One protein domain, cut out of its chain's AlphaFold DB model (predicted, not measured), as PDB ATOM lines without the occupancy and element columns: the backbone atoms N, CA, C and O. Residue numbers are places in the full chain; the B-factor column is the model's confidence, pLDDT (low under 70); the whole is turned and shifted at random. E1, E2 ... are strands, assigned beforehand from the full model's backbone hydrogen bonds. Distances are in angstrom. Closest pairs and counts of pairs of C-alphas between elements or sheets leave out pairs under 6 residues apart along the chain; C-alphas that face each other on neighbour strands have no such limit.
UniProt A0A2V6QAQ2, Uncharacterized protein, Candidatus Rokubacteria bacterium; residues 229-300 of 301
ATOM      1  N   ARG A 229     -18.024  -4.463 -10.748       90.44
ATOM      2  CA  ARG A 229     -18.086  -4.966  -9.368       90.44
ATOM      3  C   ARG A 229     -18.832  -6.303  -9.220       90.44
ATOM      4  O   ARG A 229     -18.538  -7.055  -8.293       90.44
ATOM      5  N   TYR A 230     -19.801  -6.589 -10.086       92.62
ATOM      6  CA  TYR A 230     -20.646  -7.786 -10.000       92.62
ATOM      7  C   TYR A 230     -20.143  -8.953 -10.860       92.62
ATOM      8  O   TYR A 230     -20.757 -10.017 -10.872       92.62
ATOM      9  N   VAL A 231     -19.057  -8.766 -11.614       93.88
ATOM     10  CA  VAL A 231     -18.481  -9.815 -12.462       93.88
ATOM     11  C   VAL A 231     -17.661 -10.771 -11.603       93.88
ATOM     12  O   VAL A 231     -16.771 -10.352 -10.865       93.88
ATOM     13  N   GLY A 232     -17.924 -12.071 -11.722       93.69
ATOM     14  CA  GLY A 232     -17.219 -13.061 -10.919       93.69
ATOM     15  C   GLY A 232     -17.862 -14.439 -10.912       93.69
ATOM     16  O   GLY A 232     -18.852 -14.700 -11.596       93.69
ATOM     17  N   ARG A 233     -17.268 -15.330 -10.118       94.56
ATOM     18  CA  ARG A 233     -17.799 -16.663  -9.825       94.56
ATOM     19  C   ARG A 233     -18.430 -16.658  -8.444       94.56
ATOM     20  O   ARG A 233     -17.835 -16.153  -7.494       94.56
ATOM     21  N   TYR A 234     -19.598 -17.271  -8.343       95.12
ATOM     22  CA  TYR A 234     -20.410 -17.287  -7.141       95.12
ATOM     23  C   TYR A 234     -20.931 -18.690  -6.845       95.12
ATOM     24  O   TYR A 234     -21.088 -19.519  -7.739       95.12
ATOM     25  N   GLN A 235     -21.266 -18.928  -5.581       95.38
ATOM     26  CA  GLN A 235     -22.096 -20.061  -5.172       95.38
ATOM     27  C   GLN A 235     -23.550 -19.605  -5.039       95.38
ATOM     28  O   GLN A 235     -23.819 -18.465  -4.665       95.38
ATOM     29  N   VAL A 236     -24.509 -20.484  -5.299       95.56
ATOM     30  CA  VAL A 236     -25.935 -20.188  -5.121       95.56
ATOM     31  C   VAL A 236     -26.678 -21.445  -4.690       95.56
ATOM     32  O   VAL A 236     -26.425 -22.530  -5.207       95.56
ATOM     33  N   ARG A 237     -27.613 -21.313  -3.744       94.19
ATOM     34  CA  ARG A 237     -28.514 -22.413  -3.385       94.19
ATOM     35  C   ARG A 237     -29.783 -22.301  -4.219       94.19
ATOM     36  O   ARG A 237     -30.511 -21.319  -4.104       94.19
ATOM     37  N   TRP A 238     -30.064 -23.303  -5.041       93.25
ATOM     38  CA  TRP A 238     -31.224 -23.330  -5.926       93.25
ATOM     39  C   TRP A 238     -31.888 -24.703  -5.918       93.25
ATOM     40  O   TRP A 238     -31.250 -25.709  -6.231       93.25
ATOM     41  N   ARG A 239     -33.184 -24.740  -5.578       89.25
ATOM     42  CA  ARG A 239     -33.966 -25.987  -5.449       89.25
ATOM     43  C   ARG A 239     -33.213 -27.040  -4.628       89.25
ATOM     44  O   ARG A 239     -32.947 -28.135  -5.108       89.25
ATOM     45  N   GLU A 240     -32.811 -26.633  -3.422       90.81
ATOM     46  CA  GLU A 240     -32.119 -27.465  -2.424       90.81
ATOM     47  C   GLU A 240     -30.724 -27.973  -2.820       90.81
ATOM     48  O   GLU A 240     -30.119 -28.740  -2.077       90.81
ATOM     49  N   ARG A 241     -30.168 -27.497  -3.939       93.44
ATOM     50  CA  ARG A 241     -28.812 -27.825  -4.386       93.44
ATOM     51  C   ARG A 241     -27.917 -26.598  -4.316       93.44
ATOM     52  O   ARG A 241     -28.353 -25.507  -4.675       93.44
ATOM     53  N   ASP A 242     -26.680 -26.779  -3.871       94.88
ATOM     54  CA  ASP A 242     -25.639 -25.763  -4.018       94.88
ATOM     55  C   ASP A 242     -25.024 -25.895  -5.422       94.88
ATOM     56  O   ASP A 242     -24.656 -26.990  -5.850       94.88
ATOM     57  N   LEU A 243     -24.999 -24.788  -6.163       95.50
ATOM     58  CA  LEU A 243     -24.531 -24.698  -7.543       95.50
ATOM     59  C   LEU A 243     -23.458 -23.617  -7.662       95.50
ATOM     60  O   LEU A 243     -23.536 -22.578  -7.001       95.50
ATOM     61  N   GLU A 244     -22.523 -23.820  -8.584       95.38
ATOM     62  CA  GLU A 244     -21.627 -22.760  -9.033       95.38
ATOM     63  C   GLU A 244     -22.284 -21.966 -10.163       95.38
ATOM     64  O   GLU A 244     -22.904 -22.529 -11.068       95.38
ATOM     65  N   CYS A 245     -22.124 -20.649 -10.136       95.56
ATOM     66  CA  CYS A 245     -22.605 -19.762 -11.183       95.56
ATOM     67  C   CYS A 245     -21.577 -18.675 -11.496       95.56
ATOM     68  O   CYS A 245     -20.673 -18.391 -10.710       95.56
ATOM     69  N   THR A 246     -21.680 -18.091 -12.684       96.12
ATOM     70  CA  THR A 246     -20.796 -17.015 -13.141       96.12
ATOM     71  C   THR A 246     -21.636 -15.838 -13.594       96.12
ATOM     72  O   THR A 246     -22.635 -16.014 -14.288       96.12
ATOM     73  N   VAL A 247     -21.212 -14.638 -13.215       96.31
ATOM     74  CA  VAL A 247     -21.777 -13.381 -13.693       96.31
ATOM     75  C   VAL A 247     -20.748 -12.700 -14.582       96.31
ATOM     76  O   VAL A 247     -19.578 -12.584 -14.213       96.31
ATOM     77  N   ARG A 248     -21.182 -12.251 -15.758       95.81
ATOM     78  CA  ARG A 248     -20.349 -11.547 -16.742       95.81
ATOM     79  C   ARG A 248     -21.104 -10.371 -17.346       95.81
ATOM     80  O   ARG A 248     -22.333 -10.336 -17.312       95.81
ATOM     81  N   ILE A 249     -20.362  -9.430 -17.922       94.81
ATOM     82  CA  ILE A 249     -20.943  -8.354 -18.727       94.81
ATOM     83  C   ILE A 249     -21.194  -8.878 -20.143       94.81
ATOM     84  O   ILE A 249     -20.324  -9.508 -20.743       94.81
ATOM     85  N   ASP A 250     -22.384  -8.605 -20.666       94.12
ATOM     86  CA  ASP A 250     -22.800  -8.932 -22.024       94.12
ATOM     87  C   ASP A 250     -23.755  -7.859 -22.551       94.12
ATOM     88  O   ASP A 250     -24.682  -7.449 -21.849       94.12
ATOM     89  N   ALA A 251     -23.505  -7.368 -23.766       89.69
ATOM     90  CA  ALA A 251     -24.271  -6.289 -24.402       89.69
ATOM     91  C   ALA A 251     -24.586  -5.089 -23.468       89.69
ATOM     92  O   ALA A 251     -25.689  -4.542 -23.487       89.69
ATOM     93  N   GLY A 252     -23.626  -4.696 -22.619       88.75
ATOM     94  CA  GLY A 252     -23.769  -3.566 -21.689       88.75
ATOM     95  C   GLY A 252     -24.630  -3.833 -20.446       88.75
ATOM     96  O   GLY A 252     -24.957  -2.892 -19.728       88.75
ATOM     97  N   GLY A 253     -25.002  -5.086 -20.169       92.12
ATOM     98  CA  GLY A 253     -25.684  -5.504 -18.940       92.12
ATOM     99  C   GLY A 253     -25.019  -6.720 -18.298       92.12
ATOM    100  O   GLY A 253     -24.045  -7.249 -18.825       92.12
ATOM    101  N   LEU A 254     -25.539  -7.174 -17.156       94.94
ATOM    102  CA  LEU A 254     -25.083  -8.420 -16.534       94.94
ATOM    103  C   LEU A 254     -25.898  -9.605 -17.042       94.94
ATOM    104  O   LEU A 254     -27.120  -9.519 -17.197       94.94
ATOM    105  N   VAL A 255     -25.217 -10.730 -17.227       96.75
ATOM    106  CA  VAL A 255     -25.839 -12.034 -17.448       96.75
ATOM    107  C   VAL A 255     -25.299 -13.058 -16.458       96.75
ATOM    108  O   VAL A 255     -24.135 -12.998 -16.057       96.75
ATOM    109  N   LEU A 256     -26.170 -13.983 -16.068       96.62
ATOM    110  CA  LEU A 256     -25.923 -15.060 -15.119       96.62
ATOM    111  C   LEU A 256     -25.923 -16.408 -15.850       96.62
ATOM    112  O   LEU A 256     -26.849 -16.720 -16.599       96.62
ATOM    113  N   ASP A 257     -24.887 -17.201 -15.606       95.31
ATOM    114  CA  ASP A 257     -24.690 -18.551 -16.130       95.31
ATOM    115  C   ASP A 257     -24.535 -19.548 -14.968       95.31
ATOM    116  O   ASP A 257     -24.041 -19.192 -13.901       95.31
ATOM    117  N   GLY A 258     -24.930 -20.811 -15.159       92.94
ATOM    118  CA  GLY A 258     -24.805 -21.878 -14.145       92.94
ATOM    119  C   GLY A 258     -25.993 -22.009 -13.179       92.94
ATOM    120  O   GLY A 258     -26.129 -23.016 -12.488       92.94
ATOM    121  N   VAL A 259     -26.920 -21.051 -13.195       92.31
ATOM    122  CA  VAL A 259     -28.216 -21.127 -12.508       92.31
ATOM    123  C   VAL A 259     -29.279 -20.431 -13.368       92.31
ATOM    124  O   VAL A 259     -28.973 -19.458 -14.049       92.31
ATOM    125  N   LEU A 260     -30.523 -20.927 -13.360       91.81
ATOM    126  CA  LEU A 260     -31.604 -20.504 -14.272       91.81
ATOM    127  C   LEU A 260     -31.313 -20.846 -15.752       91.81
ATOM    128  O   LEU A 260     -30.965 -21.990 -16.053       91.81
ATOM    129  N   TRP A 261     -31.547 -19.921 -16.692       89.06
ATOM    130  CA  TRP A 261     -31.210 -20.112 -18.109       89.06
ATOM    131  C   TRP A 261     -29.766 -19.698 -18.406       89.06
ATOM    132  O   TRP A 261     -29.259 -18.782 -17.770       89.06
ATOM    133  N   PRO A 262     -29.109 -20.302 -19.411       90.94
ATOM    134  CA  PRO A 262     -27.825 -19.801 -19.892       90.94
ATOM    135  C   PRO A 262     -27.943 -18.349 -20.355       90.94
ATOM    136  O   PRO A 262     -28.932 -18.000 -21.015       90.94
ATOM    137  N   ALA A 263     -26.948 -17.533 -20.021       93.69
ATOM    138  CA  ALA A 263     -26.896 -16.098 -20.259       93.69
ATOM    139  C   ALA A 263     -28.169 -15.363 -19.785       93.69
ATOM    140  O   ALA A 263     -28.734 -14.547 -20.517       93.69
ATOM    141  N   ASN A 264     -28.682 -15.678 -18.589       95.25
ATOM    142  CA  ASN A 264     -29.892 -15.032 -18.079       95.25
ATOM    143  C   ASN A 264     -29.608 -13.566 -17.746       95.25
ATOM    144  O   ASN A 264     -28.806 -13.286 -16.857       95.25
ATOM    145  N   ARG A 265     -30.278 -12.626 -18.417       95.62
ATOM    146  CA  ARG A 265     -30.088 -11.191 -18.162       95.62
ATOM    147  C   ARG A 265     -30.507 -10.827 -16.741       95.62
ATOM    148  O   ARG A 265     -31.487 -11.362 -16.217       95.62
ATOM    149  N   LEU A 266     -29.766  -9.906 -16.135       95.31
ATOM    150  CA  LEU A 266     -30.063  -9.335 -14.830       95.31
ATOM    151  C   LEU A 266     -30.458  -7.865 -14.995       95.31
ATOM    152  O   LEU A 266     -29.698  -7.054 -15.525       95.31
ATOM    153  N   LEU A 267     -31.661  -7.527 -14.541       93.75
ATOM    154  CA  LEU A 267     -32.230  -6.185 -14.608       93.75
ATOM    155  C   LEU A 267     -32.027  -5.502 -13.261       93.75
ATOM    156  O   LEU A 267     -32.484  -6.007 -12.240       93.75
ATOM    157  N   TRP A 268     -31.349  -4.362 -13.224       93.44
ATOM    158  CA  TRP A 268     -31.105  -3.684 -11.953       93.44
ATOM    159  C   TRP A 268     -32.411  -3.242 -11.281       93.44
ATOM    160  O   TRP A 268     -33.301  -2.691 -11.933       93.44
ATOM    161  N   LYS A 269     -32.527  -3.506  -9.974       91.56
ATOM    162  CA  LYS A 269     -33.655  -3.064  -9.144       91.56
ATOM    163  C   LYS A 269     -33.237  -1.902  -8.253       91.56
ATOM    164  O   LYS A 269     -33.833  -0.833  -8.328       91.56
ATOM    165  N   SER A 270     -32.247  -2.132  -7.396       91.19
ATOM    166  CA  SER A 270     -31.737  -1.154  -6.432       91.19
ATOM    167  C   SER A 270     -30.522  -1.721  -5.704       91.19
ATOM    168  O   SER A 270     -30.514  -2.910  -5.384       91.19
ATOM    169  N   GLY A 271     -29.542  -0.877  -5.363       90.62
ATOM    170  CA  GLY A 271     -28.349  -1.308  -4.625       90.62
ATOM    171  C   GLY A 271     -27.678  -2.514  -5.291       90.62
ATOM    172  O   GLY A 271     -27.474  -2.504  -6.503       90.62
ATOM    173  N   ASP A 272     -27.423  -3.558  -4.501       92.88
ATOM    174  CA  ASP A 272     -26.822  -4.831  -4.927       92.88
ATOM    175  C   ASP A 272     -27.870  -5.894  -5.338       92.88
ATOM    176  O   ASP A 272     -27.598  -7.093  -5.319       92.88
ATOM    177  N   THR A 273     -29.093  -5.472  -5.685       94.06
ATOM    178  CA  THR A 273     -30.199  -6.361  -6.083       94.06
ATOM    179  C   THR A 273     -30.582  -6.176  -7.546       94.06
ATOM    180  O   THR A 273     -30.831  -5.062  -8.023       94.06
ATOM    181  N   PHE A 274     -30.707  -7.301  -8.240       94.94
ATOM    182  CA  PHE A 274     -31.135  -7.396  -9.628       94.94
ATOM    183  C   PHE A 274     -32.311  -8.360  -9.740       94.94
ATOM    184  O   PHE A 274     -32.412  -9.304  -8.971       94.94
ATOM    185  N   ARG A 275     -33.181  -8.179 -10.726       95.62
ATOM    186  CA  ARG A 275     -34.183  -9.171 -11.120       95.62
ATOM    187  C   ARG A 275     -33.606 -10.071 -12.196       95.62
ATOM    188  O   ARG A 275     -32.992  -9.579 -13.142       95.62
ATOM    189  N   ALA A 276     -33.830 -11.371 -12.087       96.31
ATOM    190  CA  ALA A 276     -33.583 -12.287 -13.186       96.31
ATOM    191  C   ALA A 276     -34.650 -12.050 -14.268       96.31
ATOM    192  O   ALA A 276     -35.849 -12.174 -14.013       96.31
ATOM    193  N   GLU A 277     -34.234 -11.668 -15.477       95.31
ATOM    194  CA  GLU A 277     -35.178 -11.438 -16.570       95.31
ATOM    195  C   GLU A 277     -35.952 -12.726 -16.870       95.31
ATOM    196  O   GLU A 277     -35.348 -13.798 -16.910       95.31
ATOM    197  N   ALA A 278     -37.263 -12.611 -17.097       94.38
ATOM    198  CA  ALA A 278     -38.172 -13.717 -17.403       94.38
ATOM    199  C   ALA A 278     -38.405 -14.711 -16.245       94.38
ATOM    200  O   ALA A 278     -39.042 -15.744 -16.442       94.38
ATOM    201  N   TRP A 279     -37.932 -14.387 -15.039       94.44
ATOM    202  CA  TRP A 279     -38.097 -15.187 -13.828       94.44
ATOM    203  C   TRP A 279     -38.671 -14.330 -12.690       94.44
ATOM    204  O   TRP A 279     -38.308 -13.157 -12.573       94.44
ATOM    205  N   PRO A 280     -39.513 -14.888 -11.801       93.62
ATOM    206  CA  PRO A 280     -40.035 -14.168 -10.640       93.62
ATOM    207  C   PRO A 280     -39.018 -14.186  -9.487       93.62
ATOM    208  O   PRO A 280     -39.353 -14.547  -8.365       93.62
ATOM    209  N   TYR A 281     -37.743 -13.904  -9.772       94.94
ATOM    210  CA  TYR A 281     -36.673 -13.984  -8.779       94.94
ATOM    211  C   TYR A 281     -35.760 -12.767  -8.806       94.94
ATOM    212  O   TYR A 281     -35.367 -12.270  -9.863       94.94
ATOM    213  N   GLU A 282     -35.348 -12.363  -7.614       95.50
ATOM    214  CA  GLU A 282     -34.284 -11.411  -7.364       95.50
ATOM    215  C   GLU A 282     -32.974 -12.121  -7.060       95.50
ATOM    216  O   GLU A 282     -32.920 -13.045  -6.252       95.50
ATOM    217  N   VAL A 283     -31.912 -11.650  -7.703       95.94
ATOM    218  CA  VAL A 283     -30.519 -11.981  -7.447       95.94
ATOM    219  C   VAL A 283     -29.936 -10.885  -6.563       95.94
ATOM    220  O   VAL A 283     -29.778  -9.743  -7.002       95.94
ATOM    221  N   VAL A 284     -29.609 -11.233  -5.322       95.38
ATOM    222  CA  VAL A 284     -28.940 -10.330  -4.380       95.38
ATOM    223  C   VAL A 284     -27.465 -10.696  -4.310       95.38
ATOM    224  O   VAL A 284     -27.112 -11.839  -3.996       95.38
ATOM    225  N   PHE A 285     -26.607  -9.723  -4.610       93.62
ATOM    226  CA  PHE A 285     -25.162  -9.868  -4.523       93.62
ATOM    227  C   PHE A 285     -24.674  -9.634  -3.086       93.62
ATOM    228  O   PHE A 285     -25.228  -8.793  -2.374       93.62
ATOM    229  N   PRO A 286     -23.630 -10.355  -2.640       90.56
ATOM    230  CA  PRO A 286     -23.040 -10.129  -1.329       90.56
ATOM    231  C   PRO A 286     -22.340  -8.765  -1.256       90.56
ATOM    232  O   PRO A 286     -21.846  -8.237  -2.256       90.56
ATOM    233  N   ALA A 287     -22.231  -8.225  -0.042       79.38
ATOM    234  CA  ALA A 287     -21.448  -7.021   0.212       79.38
ATOM    235  C   ALA A 287     -19.957  -7.244  -0.113       79.38
ATOM    236  O   ALA A 287     -19.411  -8.344   0.054       79.38
ATOM    237  N   THR A 288     -19.284  -6.184  -0.566       68.38
ATOM    238  CA  THR A 288     -17.845  -6.187  -0.876       68.38
ATOM    239  C   THR A 288     -17.007  -6.667   0.307       68.38
ATOM    240  O   THR A 288     -17.190  -6.192   1.423       68.38
ATOM    241  N   GLY A 289     -16.054  -7.574   0.050       55.50
ATOM    242  CA  GLY A 289     -15.079  -8.046   1.045       55.50
ATOM    243  C   GLY A 289     -15.430  -9.348   1.776       55.50
ATOM    244  O   GLY A 289     -14.708  -9.728   2.693       55.50
ATOM    245  N   THR A 290     -16.491 -10.058   1.376       50.72
ATOM    246  CA  THR A 290     -16.888 -11.327   2.016       50.72
ATOM    247  C   THR A 290     -16.218 -12.528   1.319       50.72
ATOM    248  O   THR A 290     -16.399 -12.685   0.106       50.72
ATOM    249  N   PRO A 291     -15.453 -13.389   2.023       41.81
ATOM    250  CA  PRO A 291     -14.872 -14.601   1.439       41.81
ATOM    251  C   PRO A 291     -15.963 -15.597   1.015       41.81
ATOM    252  O   PRO A 291     -16.863 -15.890   1.797       41.81
ATOM    253  N   GLY A 292     -15.874 -16.138  -0.206       59.81
ATOM    254  CA  GLY A 292     -16.866 -17.077  -0.750       59.81
ATOM    255  C   GLY A 292     -18.170 -16.377  -1.145       59.81
ATOM    256  O   GLY A 292     -19.148 -16.387  -0.405       59.81
ATOM    257  N   GLN A 293     -18.187 -15.739  -2.316       81.62
ATOM    258  CA  GLN A 293     -19.313 -14.916  -2.753       81.62
ATOM    259  C   GLN A 293     -20.548 -15.793  -3.041       81.62
ATOM    260  O   GLN A 293     -20.587 -16.520  -4.032       81.62
ATOM    261  N   ARG A 294     -21.560 -15.753  -2.165       92.06
ATOM    262  CA  ARG A 294     -22.828 -16.476  -2.348       92.06
ATOM    263  C   ARG A 294     -23.917 -15.512  -2.821       92.06
ATOM    264  O   ARG A 294     -24.183 -14.528  -2.139       92.06
ATOM    265  N   LEU A 295     -24.545 -15.800  -3.961       94.56
ATOM    266  CA  LEU A 295     -25.749 -15.094  -4.406       94.56
ATOM    267  C   LEU A 295     -26.970 -15.631  -3.656       94.56
ATOM    268  O   LEU A 295     -27.067 -16.833  -3.387       94.56
ATOM    269  N   MET A 296     -27.926 -14.751  -3.370       94.88
ATOM    270  CA  MET A 296     -29.255 -15.155  -2.911       94.88
ATOM    271  C   MET A 296     -30.260 -15.029  -4.054       94.88
ATOM    272  O   MET A 296     -30.285 -14.007  -4.737       94.88
ATOM    273  N   LEU A 297     -31.082 -16.066  -4.239       93.88
ATOM    274  CA  LEU A 297     -32.232 -16.065  -5.142       93.88
ATOM    275  C   LEU A 297     -33.511 -15.980  -4.310       93.88
ATOM    276  O   LEU A 297     -33.923 -16.971  -3.708       93.88
ATOM    277  N   ASN A 298     -34.129 -14.804  -4.285       92.44
ATOM    278  CA  ASN A 298     -35.356 -14.545  -3.537       92.44
ATOM    279  C   ASN A 298     -36.540 -14.480  -4.497       92.44
ATOM    280  O   ASN A 298     -36.410 -13.924  -5.581       92.44
ATOM    281  N   LEU A 299     -37.685 -15.045  -4.121       88.19
ATOM    282  CA  LEU A 299     -38.901 -14.933  -4.926       88.19
ATOM    283  C   LEU A 299     -39.394 -13.467  -4.908       88.19
ATOM    284  O   LEU A 299     -39.574 -12.907  -3.831       88.19
ATOM    285  N   ASP A 300     -39.585 -12.871  -6.087       79.81
ATOM    286  CA  ASP A 300     -40.129 -11.518  -6.312       79.81
ATOM    287  C   ASP A 300     -41.601 -11.671  -6.727       79.81
ATOM    288  O   ASP A 300     -41.910 -11.800  -7.916       79.81
TER     289      ASP A 300
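What this domain is: This is residues 229 to 300 of the 301 residues of an uncharacterized protein of Candidatus Rokubacteria bacterium (UniProt A0A2V6QAQ2). A small closed barrel of seven strands, in which the chain goes round the ring strand by strand and the last strand, E7, comes back beside the first, E1. The long strand E2 runs slanted along the wall between E1 and E3, and short E5 and E6 lie on the far side of the ring from it. The printed part has 72 residues, with no named helix and seven named strands in the order E1 to E7, and the class is all strand. The barrel is mixed: its neighbours are antiparallel except for the parallel pair E7 and E1. The whole is compact, with a radius of gyration of the C-alphas of 11.1 A, and rounded, spanning 28 by 26 by 20 A.

How they stand to each other: E1, residues 232 to 238, and E2, residues 241 to 250, are antiparallel at 140 degrees, with N 234 and O 245 2.8 A apart. E3, residues 253 to 257, lies on the other side of E2 from E1, and N 250 and O 253 are 2.8 A apart. E4, residues 264 to 270, has staggered pairing: its residues 264 to 266 pair with E3, where N 266 and O 254 are 2.9 A apart, and its residues 266 to 270 pair with E5, residues 273 to 276, where N 275 and O 267 are 2.7 A apart. E5 is antiparallel to E6, residues 281 to 284, with N 283 and O 274 2.7 A apart. E6 is antiparallel to E7, residues 294 to 299, with N 282 and O 298 2.8 A apart. E7 and E1 are parallel at 46 degrees; C-alphas 294 and 235 face each other at 4.6 A, and N 295 and O 235 are 2.9 A apart, within hydrogen-bond range like the other N and O pairs named here. The strands E1 to E7 form a meander, each the antiparallel neighbour of the one before. Among the pairs that stay apart are E1 and E4, and E2 and E6.

Where its parts are: E1 begins at C-alpha 232, (-17.219, -13.061, -10.919), and is 18.1 A long. E2, the longest with 10 residues, measures 26.5 A and ends at C-alpha 250, (-22.800, -8.932, -22.024). E3 measures 13.4 A, E4 18.2 A, E5 9.8 A and E6 9.6 A. E7 measures 16.4 A and ends at C-alpha 299, (-38.901, -14.933, -4.926).

The domain as a whole: The two C-alphas farthest apart, those of Glu 240 and Gly 252, are 31.8 A apart. The printed part has no cut and no long link; E3 to E4 and E6 to E7 are short links, and the others are tight. The mean pLDDT of the printed part is 90.5, and residues 288 to 292 are under 70.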